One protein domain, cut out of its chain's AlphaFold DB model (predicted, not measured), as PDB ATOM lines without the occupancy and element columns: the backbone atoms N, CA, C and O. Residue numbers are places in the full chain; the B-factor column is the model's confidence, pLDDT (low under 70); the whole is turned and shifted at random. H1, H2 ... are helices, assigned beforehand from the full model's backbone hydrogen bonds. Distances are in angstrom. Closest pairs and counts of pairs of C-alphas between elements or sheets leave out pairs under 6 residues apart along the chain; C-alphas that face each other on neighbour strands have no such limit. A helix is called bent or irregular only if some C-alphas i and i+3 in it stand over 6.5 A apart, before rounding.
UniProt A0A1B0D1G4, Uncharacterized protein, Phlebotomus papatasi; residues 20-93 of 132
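This is residues 20 to 93 of the 132 residues of an uncharacterized protein of Phlebotomus papatasi (UniProt A0A1B0D1G4). You are looking at a long, narrow, open hairpin shape: one long helix, H1, makes one arm, the short helix H2 makes a corner at its far end, and residues 69 to 88, with no named element, run back beside H1 as the other arm. The short helix H3 ends that returning arm, near the end of the rod where H1 begins. The printed part has 74 residues, with three named helices in the order H1, H2, H3 and no named strand; its class is all helix. It is extended, with a radius of gyration of the C-alphas of 20.2 A, and its C-alphas span 64 by 20 by 17 A, a rod.

Begin at Lys 20 and go on to C-alpha 23 at (-23.779, 66.244, 12.063), where H1 starts. H1 takes residues 23 to 58 and is 52.7 A long from first to last C-alpha; watch y fall until C-alpha 58 at (-16.944, 14.280, 17.316). Next comes H2, residues 60 to 68, 12.4 A long. From there, look for y climbing again along the unnamed stretch, with C-alpha 80 at (-24.723, 44.515, 19.860). H3, residues 89 to 92, is 5.4 A long and ends with C-alpha 92 at (-33.017, 69.777, 4.077).

Start from H1, which touches no helix but is near H2. The two are close but not clearly touching, with 2 pairs of C-alphas within 8 A; look at Val 56 and Phe 63, whose C-alphas are the closest, 6.0 A apart. Their lines stand at a steep tilt of 58 degrees, and they run opposite ways. H3 is apart from H1 and from H2. In the backbones of H1 and H2 every O i to N i+4 pair is within hydrogen-bond range, while H3, with 4 residues, is too short for such a pair. No helix is bent or irregular.

The two C-alphas farthest apart are those of Asn 61 and Gly 93, 64.3 A. Compare the first and last printed C-alphas, those of Lys 20 and Gly 93, which are 18.9 A apart. The link from H1 to H2 is tight, with 1 residue, and the link from H2 to H3 is long, with 20 residues. Two stretches stand free: residues 57 to 62, of which 60 to 62 belong to H2, and residues 65 to 70, of which 65 to 68 belong to H2. The printed part has no cut. In the B-factor column the mean pLDDT of the printed part is 93.2, and no printed residue is under 70.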
ATOM      1  N   LYS A  20     -19.126  67.625   5.091       81.88
ATOM      2  CA  LYS A  20     -18.109  67.385   6.128       81.88
ATOM      3  C   LYS A  20     -18.502  67.942   7.491       81.88
ATOM      4  O   LYS A  20     -18.236  67.291   8.492       81.88
ATOM      5  N   ASN A  21     -19.213  69.069   7.529       83.38
ATOM      6  CA  ASN A  21     -19.662  69.707   8.774       83.38
ATOM      7  C   ASN A  21     -21.114  69.354   9.144       83.38
ATOM      8  O   ASN A  21     -21.686  69.934  10.067       83.38
ATOM      9  N   ASN A  22     -21.737  68.414   8.430       89.50
ATOM     10  CA  ASN A  22     -23.102  67.989   8.705       89.50
ATOM     11  C   ASN A  22     -23.121  66.879   9.770       89.50
ATOM     12  O   ASN A  22     -22.660  65.764   9.539       89.50
ATOM     13  N   GLN A  23     -23.705  67.176  10.932       90.69
ATOM     14  CA  GLN A  23     -23.779  66.244  12.063       90.69
ATOM     15  C   GLN A  23     -24.598  64.978  11.762       90.69
ATOM     16  O   GLN A  23     -24.201  63.888  12.172       90.69
ATOM     17  N   ASP A  24     -25.702  65.098  11.018       91.25
ATOM     18  CA  ASP A  24     -26.562  63.960  10.665       91.25
ATOM     19  C   ASP A  24     -25.812  62.995   9.738       91.25
ATOM     20  O   ASP A  24     -25.861  61.773   9.897       91.25
ATOM     21  N   TYR A  25     -25.045  63.562   8.805       91.31
ATOM     22  CA  TYR A  25     -24.177  62.817   7.904       91.31
ATOM     23  C   TYR A  25     -23.046  62.098   8.656       91.31
ATOM     24  O   TYR A  25     -22.861  60.894   8.475       91.31
ATOM     25  N   GLN A  26     -22.334  62.793   9.547       91.25
ATOM     26  CA  GLN A  26     -21.265  62.189  10.350       91.25
ATOM     27  C   GLN A  26     -21.788  61.047  11.237       91.25
ATOM     28  O   GLN A  26     -21.162  59.989  11.337       91.25
ATOM     29  N   ALA A  27     -22.954  61.232  11.867       91.81
ATOM     30  CA  ALA A  27     -23.592  60.206  12.689       91.81
ATOM     31  C   ALA A  27     -23.962  58.965  11.862       91.81
ATOM     32  O   ALA A  27     -23.730  57.829  12.296       91.81
ATOM     33  N   LEU A  28     -24.492  59.172  10.652       93.12
ATOM     34  CA  LEU A  28     -24.794  58.093   9.717       93.12
ATOM     35  C   LEU A  28     -23.529  57.340   9.305       93.12
ATOM     36  O   LEU A  28     -23.487  56.117   9.425       93.12
ATOM     37  N   MET A  29     -22.488  58.056   8.878       92.69
ATOM     38  CA  MET A  29     -21.231  57.443   8.448       92.69
ATOM     39  C   MET A  29     -20.587  56.626   9.571       92.69
ATOM     40  O   MET A  29     -20.203  55.475   9.355       92.69
ATOM     41  N   LYS A  30     -20.558  57.161  10.798       92.69
ATOM     42  CA  LYS A  30     -20.050  56.437  11.972       92.69
ATOM     43  C   LYS A  30     -20.827  55.142  12.209       92.69
ATOM     44  O   LYS A  30     -20.232  54.095  12.458       92.69
ATOM     45  N   THR A  31     -22.152  55.204  12.106       95.06
ATOM     46  CA  THR A  31     -23.022  54.034  12.291       95.06
ATOM     47  C   THR A  31     -22.768  52.980  11.214       95.06
ATOM     48  O   THR A  31     -22.615  51.805  11.540       95.06
ATOM     49  N   ILE A  32     -22.646  53.387   9.946       94.69
ATOM     50  CA  ILE A  32     -22.327  52.485   8.829       94.69
ATOM     51  C   ILE A  32     -20.981  51.792   9.053       94.69
ATOM     52  O   ILE A  32     -20.884  50.578   8.886       94.69
ATOM     53  N   ALA A  33     -19.951  52.532   9.468       94.38
ATOM     54  CA  ALA A  33     -18.635  51.956   9.723       94.38
ATOM     55  C   ALA A  33     -18.667  50.911  10.848       94.38
ATOM     56  O   ALA A  33     -18.111  49.822  10.692       94.38
ATOM     57  N   ILE A  34     -19.376  51.198  11.946       95.50
ATOM     58  CA  ILE A  34     -19.576  50.234  13.037       95.50
ATOM     59  C   ILE A  34     -20.297  48.985  12.516       95.50
ATOM     60  O   ILE A  34     -19.830  47.870  12.745       95.50
ATOM     61  N   LEU A  35     -21.394  49.156  11.774       97.00
ATOM     62  CA  LEU A  35     -22.155  48.040  11.204       97.00
ATOM     63  C   LEU A  35     -21.311  47.188  10.248       97.00
ATOM     64  O   LEU A  35     -21.431  45.965  10.242       97.00
ATOM     65  N   GLN A  36     -20.422  47.805   9.472       96.19
ATOM     66  CA  GLN A  36     -19.534  47.089   8.562       96.19
ATOM     67  C   GLN A  36     -18.517  46.228   9.323       96.19
ATOM     68  O   GLN A  36     -18.328  45.058   8.986       96.19
ATOM     69  N   VAL A  37     -17.910  46.765  10.385       96.25
ATOM     70  CA  VAL A  37     -17.020  45.990  11.268       96.25
ATOM     71  C   VAL A  37     -17.784  44.833  11.911       96.25
ATOM     72  O   VAL A  37     -17.308  43.696  11.921       96.25
ATOM     73  N   GLN A  38     -18.999  45.094  12.393       96.69
ATOM     74  CA  GLN A  38     -19.857  44.079  12.999       96.69
ATOM     75  C   GLN A  38     -20.265  42.988  12.016       96.69
ATOM     76  O   GLN A  38     -20.296  41.820  12.393       96.69
ATOM     77  N   ARG A  39     -20.514  43.327  10.750       97.19
ATOM     78  CA  ARG A  39     -20.783  42.345   9.697       97.19
ATOM     79  C   ARG A  39     -19.604  41.392   9.521       97.19
ATOM     80  O   ARG A  39     -19.799  40.179   9.492       97.19
ATOM     81  N   THR A  40     -18.384  41.918   9.427       97.19
ATOM     82  CA  THR A  40     -17.183  41.078   9.322       97.19
ATOM     83  C   THR A  40     -16.989  40.222  10.573       97.19
ATOM     84  O   THR A  40     -16.631  39.051  10.462       97.19
ATOM     85  N   GLN A  41     -17.263  40.770  11.759       96.69
ATOM     86  CA  GLN A  41     -17.204  40.009  13.005       96.69
ATOM     87  C   GLN A  41     -18.254  38.891  13.052       96.69
ATOM     88  O   GLN A  41     -17.944  37.784  13.482       96.69
ATOM     89  N   ALA A  42     -19.475  39.151  12.583       96.69
ATOM     90  CA  ALA A  42     -20.553  38.168  12.550       96.69
ATOM     91  C   ALA A  42     -20.192  36.966  11.674       96.69
ATOM     92  O   ALA A  42     -20.408  35.834  12.092       96.69
ATOM     93  N   LEU A  43     -19.578  37.202  10.512       97.38
ATOM     94  CA  LEU A  43     -19.094  36.127   9.642       97.38
ATOM     95  C   LEU A  43     -18.065  35.245  10.360       97.38
ATOM     96  O   LEU A  43     -18.247  34.036  10.439       97.38
ATOM     97  N   LYS A  44     -17.055  35.853  10.994       96.81
ATOM     98  CA  LYS A  44     -16.057  35.108  11.783       96.81
ATOM     99  C   LYS A  44     -16.685  34.326  12.938       96.81
ATOM    100  O   LYS A  44     -16.243  33.228  13.258       96.81
ATOM    101  N   ASN A  45     -17.698  34.899  13.586       96.69
ATOM    102  CA  ASN A  45     -18.413  34.240  14.673       96.69
ATOM    103  C   ASN A  45     -19.191  33.016  14.171       96.69
ATOM    104  O   ASN A  45     -19.195  31.999  14.859       96.69
ATOM    105  N   ILE A  46     -19.815  33.099  12.992       97.00
ATOM    106  CA  ILE A  46     -20.510  31.969  12.359       97.00
ATOM    107  C   ILE A  46     -19.522  30.833  12.086       97.00
ATOM    108  O   ILE A  46     -19.773  29.710  12.518       97.00
ATOM    109  N   ASP A  47     -18.376  31.133  11.471       97.00
ATOM    110  CA  ASP A  47     -17.340  30.128  11.194       97.00
ATOM    111  C   ASP A  47     -16.832  29.475  12.489       97.00
ATOM    112  O   ASP A  47     -16.681  28.257  12.577       97.00
ATOM    113  N   LYS A  48     -16.623  30.278  13.542       96.12
ATOM    114  CA  LYS A  48     -16.203  29.774  14.855       96.12
ATOM    115  C   LYS A  48     -17.238  28.828  15.467       96.12
ATOM    116  O   LYS A  48     -16.865  27.789  15.999       96.12
ATOM    117  N   ILE A  49     -18.524  29.178  15.400       96.50
ATOM    118  CA  ILE A  49     -19.609  28.335  15.918       96.50
ATOM    119  C   ILE A  49     -19.695  27.026  15.130       96.50
ATOM    120  O   ILE A  49     -19.856  25.977  15.745       96.50
ATOM    121  N   ALA A  50     -19.544  27.070  13.804       96.62
ATOM    122  CA  ALA A  50     -19.549  25.871  12.969       96.62
ATOM    123  C   ALA A  50     -18.408  24.906  13.338       96.62
ATOM    124  O   ALA A  50     -18.634  23.703  13.450       96.62
ATOM    125  N   ASN A  51     -17.208  25.428  13.608       95.38
ATOM    126  CA  ASN A  51     -16.079  24.610  14.060       95.38
ATOM    127  C   ASN A  51     -16.336  23.988  15.439       95.38
ATOM    128  O   ASN A  51     -16.149  22.786  15.604       95.38
ATOM    129  N   ILE A  52     -16.835  24.774  16.401       94.44
ATOM    130  CA  ILE A  52     -17.206  24.253  17.727       94.44
ATOM    131  C   ILE A  52     -18.269  23.159  17.580       94.44
ATOM    132  O   ILE A  52     -18.167  22.113  18.208       94.44
ATOM    133  N   GLN A  53     -19.277  23.360  16.726       94.94
ATOM    134  CA  GLN A  53     -20.302  22.351  16.474       94.94
ATOM    135  C   GLN A  53     -19.695  21.047  15.943       94.94
ATOM    136  O   GLN A  53     -20.068  19.978  16.421       94.94
ATOM    137  N   ALA A  54     -18.756  21.121  14.998       95.38
ATOM    138  CA  ALA A  54     -18.068  19.943  14.478       95.38
ATOM    139  C   ALA A  54     -17.283  19.205  15.579       95.38
ATOM    140  O   ALA A  54     -17.450  17.998  15.732       95.38
ATOM    141  N   GLU A  55     -16.514  19.924  16.401       93.31
ATOM    142  CA  GLU A  55     -15.758  19.348  17.526       93.31
ATOM    143  C   GLU A  55     -16.673  18.666  18.559       93.31
ATOM    144  O   GLU A  55     -16.380  17.575  19.053       93.31
ATOM    145  N   VAL A  56     -17.822  19.280  18.864       94.81
ATOM    146  CA  VAL A  56     -18.818  18.720  19.793       94.81
ATOM    147  C   VAL A  56     -19.470  17.461  19.228       94.81
ATOM    148  O   VAL A  56     -19.748  16.530  19.983       94.81
ATOM    149  N   LEU A  57     -19.713  17.410  17.917       94.75
ATOM    150  CA  LEU A  57     -20.268  16.223  17.264       94.75
ATOM    151  C   LEU A  57     -19.278  15.052  17.252       94.75
ATOM    152  O   LEU A  57     -19.715  13.905  17.330       94.75
ATOM    153  N   GLU A  58     -17.971  15.320  17.195       95.31
ATOM    154  CA  GLU A  58     -16.944  14.280  17.316       95.31
ATOM    155  C   GLU A  58     -16.860  13.716  18.742       95.31
ATOM    156  O   GLU A  58     -16.813  12.497  18.914       95.31
ATOM    157  N   ASN A  59     -16.874  14.578  19.769       93.81
ATOM    158  CA  ASN A  59     -16.718  14.174  21.173       93.81
ATOM    159  C   ASN A  59     -17.755  14.845  22.100       93.81
ATOM    160  O   ASN A  59     -17.417  15.731  22.893       93.81
ATOM    161  N   PRO A  60     -19.023  14.391  22.087       92.94
ATOM    162  CA  PRO A  60     -20.100  15.054  22.827       92.94
ATOM    163  C   PRO A  60     -19.951  14.956  24.352       92.94
ATOM    164  O   PRO A  60     -20.326  15.881  25.070       92.94
ATOM    165  N   ASN A  61     -19.378  13.861  24.862       94.19
ATOM    166  CA  ASN A  61     -19.182  13.672  26.303       94.19
ATOM    167  C   ASN A  61     -18.174  14.677  26.874       94.19
ATOM    168  O   ASN A  61     -18.409  15.249  27.934       94.19
ATOM    169  N   GLU A  62     -17.090  14.950  26.142       92.31
ATOM    170  CA  GLU A  62     -16.073  15.915  26.567       92.31
ATOM    171  C   GLU A  62     -16.656  17.331  26.644       92.31
ATOM    172  O   GLU A  62     -16.363  18.081  27.575       92.31
ATOM    173  N   PHE A  63     -17.524  17.693  25.698       92.94
ATOM    174  CA  PHE A  63     -18.223  18.973  25.734       92.94
ATOM    175  C   PHE A  63     -19.130  19.106  26.962       92.94
ATOM    176  O   PHE A  63     -19.112  20.145  27.624       92.94
ATOM    177  N   ILE A  64     -19.889  18.056  27.299       94.50
ATOM    178  CA  ILE A  64     -20.741  18.039  28.497       94.50
ATOM    179  C   ILE A  64     -19.889  18.172  29.763       94.50
ATOM    180  O   ILE A  64     -20.249  18.943  30.651       94.50
ATOM    181  N   ASP A  65     -18.748  17.487  29.834       94.56
ATOM    182  CA  ASP A  65     -17.832  17.587  30.972       94.56
ATOM    183  C   ASP A  65     -17.280  19.011  31.132       94.56
ATOM    184  O   ASP A  65     -17.305  19.563  32.234       94.56
ATOM    185  N   LYS A  66     -16.831  19.643  30.037       92.94
ATOM    186  CA  LYS A  66     -16.376  21.047  30.035       92.94
ATOM    187  C   LYS A  66     -17.493  21.997  30.477       92.94
ATOM    188  O   LYS A  66     -17.262  22.881  31.304       92.94
ATOM    189  N   LEU A  67     -18.713  21.776  29.981       93.06
ATOM    190  CA  LEU A  67     -19.897  22.553  30.345       93.06
ATOM    191  C   LEU A  67     -20.239  22.402  31.836       93.06
ATOM    192  O   LEU A  67     -20.508  23.398  32.505       93.06
ATOM    193  N   ALA A  68     -20.188  21.182  32.375       94.00
ATOM    194  CA  ALA A  68     -20.467  20.900  33.782       94.00
ATOM    195  C   ALA A  68     -19.419  21.510  34.726       94.00
ATOM    196  O   ALA A  68     -19.759  21.951  35.824       94.00
ATOM    197  N   ARG A  69     -18.152  21.574  34.292       95.06
ATOM    198  CA  ARG A  69     -17.069  22.251  35.025       95.06
ATOM    199  C   ARG A  69     -17.126  23.779  34.920       95.06
ATOM    200  O   ARG A  69     -16.394  24.451  35.643       95.06
ATOM    201  N   GLY A  70     -17.997  24.330  34.068       90.12
ATOM    202  CA  GLY A  70     -18.101  25.770  33.833       90.12
ATOM    203  C   GLY A  70     -16.868  26.354  33.139       90.12
ATOM    204  O   GLY A  70     -16.541  27.519  33.358       90.12
ATOM    205  N   GLU A  71     -16.158  25.543  32.351       90.75
ATOM    206  CA  GLU A  71     -15.003  25.996  31.574       90.75
ATOM    207  C   GLU A  71     -15.443  26.916  30.428       90.75
ATOM    208  O   GLU A  71     -16.568  26.830  29.932       90.75
ATOM    209  N   ASP A  72     -14.550  27.810  29.991       89.31
ATOM    210  CA  ASP A  72     -14.815  28.642  28.819       89.31
ATOM    211  C   ASP A  72     -14.856  27.765  27.560       89.31
ATOM    212  O   ASP A  72     -13.851  27.195  27.133       89.31
ATOM    213  N   LEU A  73     -16.042  27.669  26.963       89.19
ATOM    214  CA  LEU A  73     -16.306  26.896  25.748       89.19
ATOM    215  C   LEU A  73     -15.899  27.656  24.478       89.19
ATOM    216  O   LEU A  73     -16.083  27.165  23.366       89.19
ATOM    217  N   GLY A  74     -15.370  28.876  24.619       90.25
ATOM    218  CA  GLY A  74     -14.841  29.655  23.510       90.25
ATOM    219  C   GLY A  74     -15.918  30.186  22.564       90.25
ATOM    220  O   GLY A  74     -15.589  30.600  21.448       90.25
ATOM    221  N   PHE A  75     -17.189  30.215  22.971       92.75
ATOM    222  CA  PHE A  75     -18.251  30.790  22.148       92.75
ATOM    223  C   PHE A  75     -17.982  32.274  21.865       92.75
ATOM    224  O   PHE A  75     -17.520  33.009  22.742       92.75
ATOM    225  N   PRO A  76     -18.239  32.747  20.635       94.19
ATOM    226  CA  PRO A  76     -18.081  34.159  20.339       94.19
ATOM    227  C   PRO A  76     -19.088  34.999  21.144       94.19
ATOM    228  O   PRO A  76     -20.219  34.562  21.370       94.19
ATOM    229  N   PRO A  77     -18.716  36.227  21.544       91.62
ATOM    230  CA  PRO A  77     -19.620  37.106  22.269       91.62
ATOM    231  C   PRO A  77     -20.776  37.575  21.378       91.62
ATOM    232  O   PRO A  77     -20.675  37.635  20.146       91.62
ATOM    233  N   ARG A  78     -21.877  37.972  22.022       93.00
ATOM    234  CA  ARG A  78     -23.023  38.586  21.344       93.00
ATOM    235  C   ARG A  78     -22.607  39.911  20.701       93.00
ATOM    236  O   ARG A  78     -21.999  40.755  21.350       93.00
ATOM    237  N   ILE A  79     -22.993  40.109  19.442       94.25
ATOM    238  CA  ILE A  79     -22.812  41.384  18.740       94.25
ATOM    239  C   ILE A  79     -23.998  42.297  19.064       94.25
ATOM    240  O   ILE A  79     -25.154  41.926  18.851       94.25
ATOM    241  N   GLU A  80     -23.715  43.493  19.573       94.56
ATOM    242  CA  GLU A  80     -24.723  44.515  19.860       94.56
ATOM    243  C   GLU A  80     -24.869  45.472  18.680       94.56
ATOM    244  O   GLU A  80     -23.926  46.169  18.321       94.56
ATOM    245  N   ILE A  81     -26.049  45.509  18.065       95.06
ATOM    246  CA  ILE A  81     -26.291  46.330  16.875       95.06
ATOM    247  C   ILE A  81     -26.537  47.791  17.304       95.06
ATOM    248  O   ILE A  81     -27.419  48.019  18.137       95.06
ATOM    249  N   PRO A  82     -25.803  48.781  16.758       93.94
ATOM    250  CA  PRO A  82     -26.030  50.191  17.056       93.94
ATOM    251  C   PRO A  82     -27.387  50.661  16.516       93.94
ATOM    252  O   PRO A  82     -27.858  50.199  15.475       93.94
ATOM    253  N   ALA A  83     -28.003  51.621  17.205       93.25
ATOM    254  CA  ALA A  83     -29.219  52.265  16.725       93.25
ATOM    255  C   ALA A  83     -28.938  53.100  15.466       93.25
ATOM    256  O   ALA A  83     -27.918  53.783  15.375       93.25
ATOM    257  N   ILE A  84     -29.865  53.069  14.506       93.25
ATOM    258  CA  ILE A  84     -29.765  53.867  13.281       93.25
ATOM    259  C   ILE A  84     -30.109  55.328  13.613       93.25
ATOM    260  O   ILE A  84     -31.184  55.571  14.180       93.25
ATOM    261  N   PRO A  85     -29.245  56.301  13.261       93.31
ATOM    262  CA  PRO A  85     -29.520  57.708  13.508       93.31
ATOM    263  C   PRO A  85     -30.776  58.137  12.752       93.31
ATOM    264  O   PRO A  85     -30.935  57.855  11.564       93.31
ATOM    265  N   GLN A  86     -31.682  58.805  13.460       91.75
ATOM    266  CA  GLN A  86     -32.904  59.348  12.879       91.75
ATOM    267  C   GLN A  86     -32.590  60.721  12.290       91.75
ATOM    268  O   GLN A  86     -32.192  61.625  13.019       91.75
ATOM    269  N   ILE A  87     -32.747  60.859  10.975       90.50
ATOM    270  CA  ILE A  87     -32.450  62.099  10.256       90.50
ATOM    271  C   ILE A  87     -33.760  62.833   9.995       90.50
ATOM    272  O   ILE A  87     -34.662  62.298   9.348       90.50
ATOM    273  N   ASP A  88     -33.852  64.073  10.469       89.56
ATOM    274  CA  ASP A  88     -34.955  64.960  10.115       89.56
ATOM    275  C   ASP A  88     -34.727  65.550   8.718       89.56
ATOM    276  O   ASP A  88     -34.002  66.527   8.527       89.56
ATOM    277  N   PHE A  89     -35.354  64.936   7.716       87.31
ATOM    278  CA  PHE A  89     -35.238  65.362   6.322       87.31
ATOM    279  C   PHE A  89     -35.898  66.717   6.032       87.31
ATOM    280  O   PHE A  89     -35.536  67.371   5.049       87.31
ATOM    281  N   THR A  90     -36.798  67.189   6.904       88.81
ATOM    282  CA  THR A  90     -37.458  68.490   6.723       88.81
ATOM    283  C   THR A  90     -36.459  69.649   6.798       88.81
ATOM    284  O   THR A  90     -36.587  70.613   6.041       88.81
ATOM    285  N   LYS A  91     -35.385  69.500   7.590       88.44
ATOM    286  CA  LYS A  91     -34.234  70.420   7.662       88.44
ATOM    287  C   LYS A  91     -33.575  70.676   6.303       88.44
ATOM    288  O   LYS A  91     -32.991  71.736   6.093       88.44
ATOM    289  N   TYR A  92     -33.658  69.715   5.389       87.88
ATOM    290  CA  TYR A  92     -33.017  69.777   4.077       87.88
ATOM    291  C   TYR A  92     -33.988  70.156   2.952       87.88
ATOM    292  O   TYR A  92     -33.625  70.083   1.782       87.88
ATOM    293  N   GLY A  93     -35.229  70.534   3.281       86.31
ATOM    294  CA  GLY A  93     -36.267  70.808   2.283       86.31
ATOM    295  C   GLY A  93     -36.718  69.563   1.514       86.31
ATOM    296  O   GLY A  93     -37.410  69.680   0.503       86.31
TER     297      GLY A  93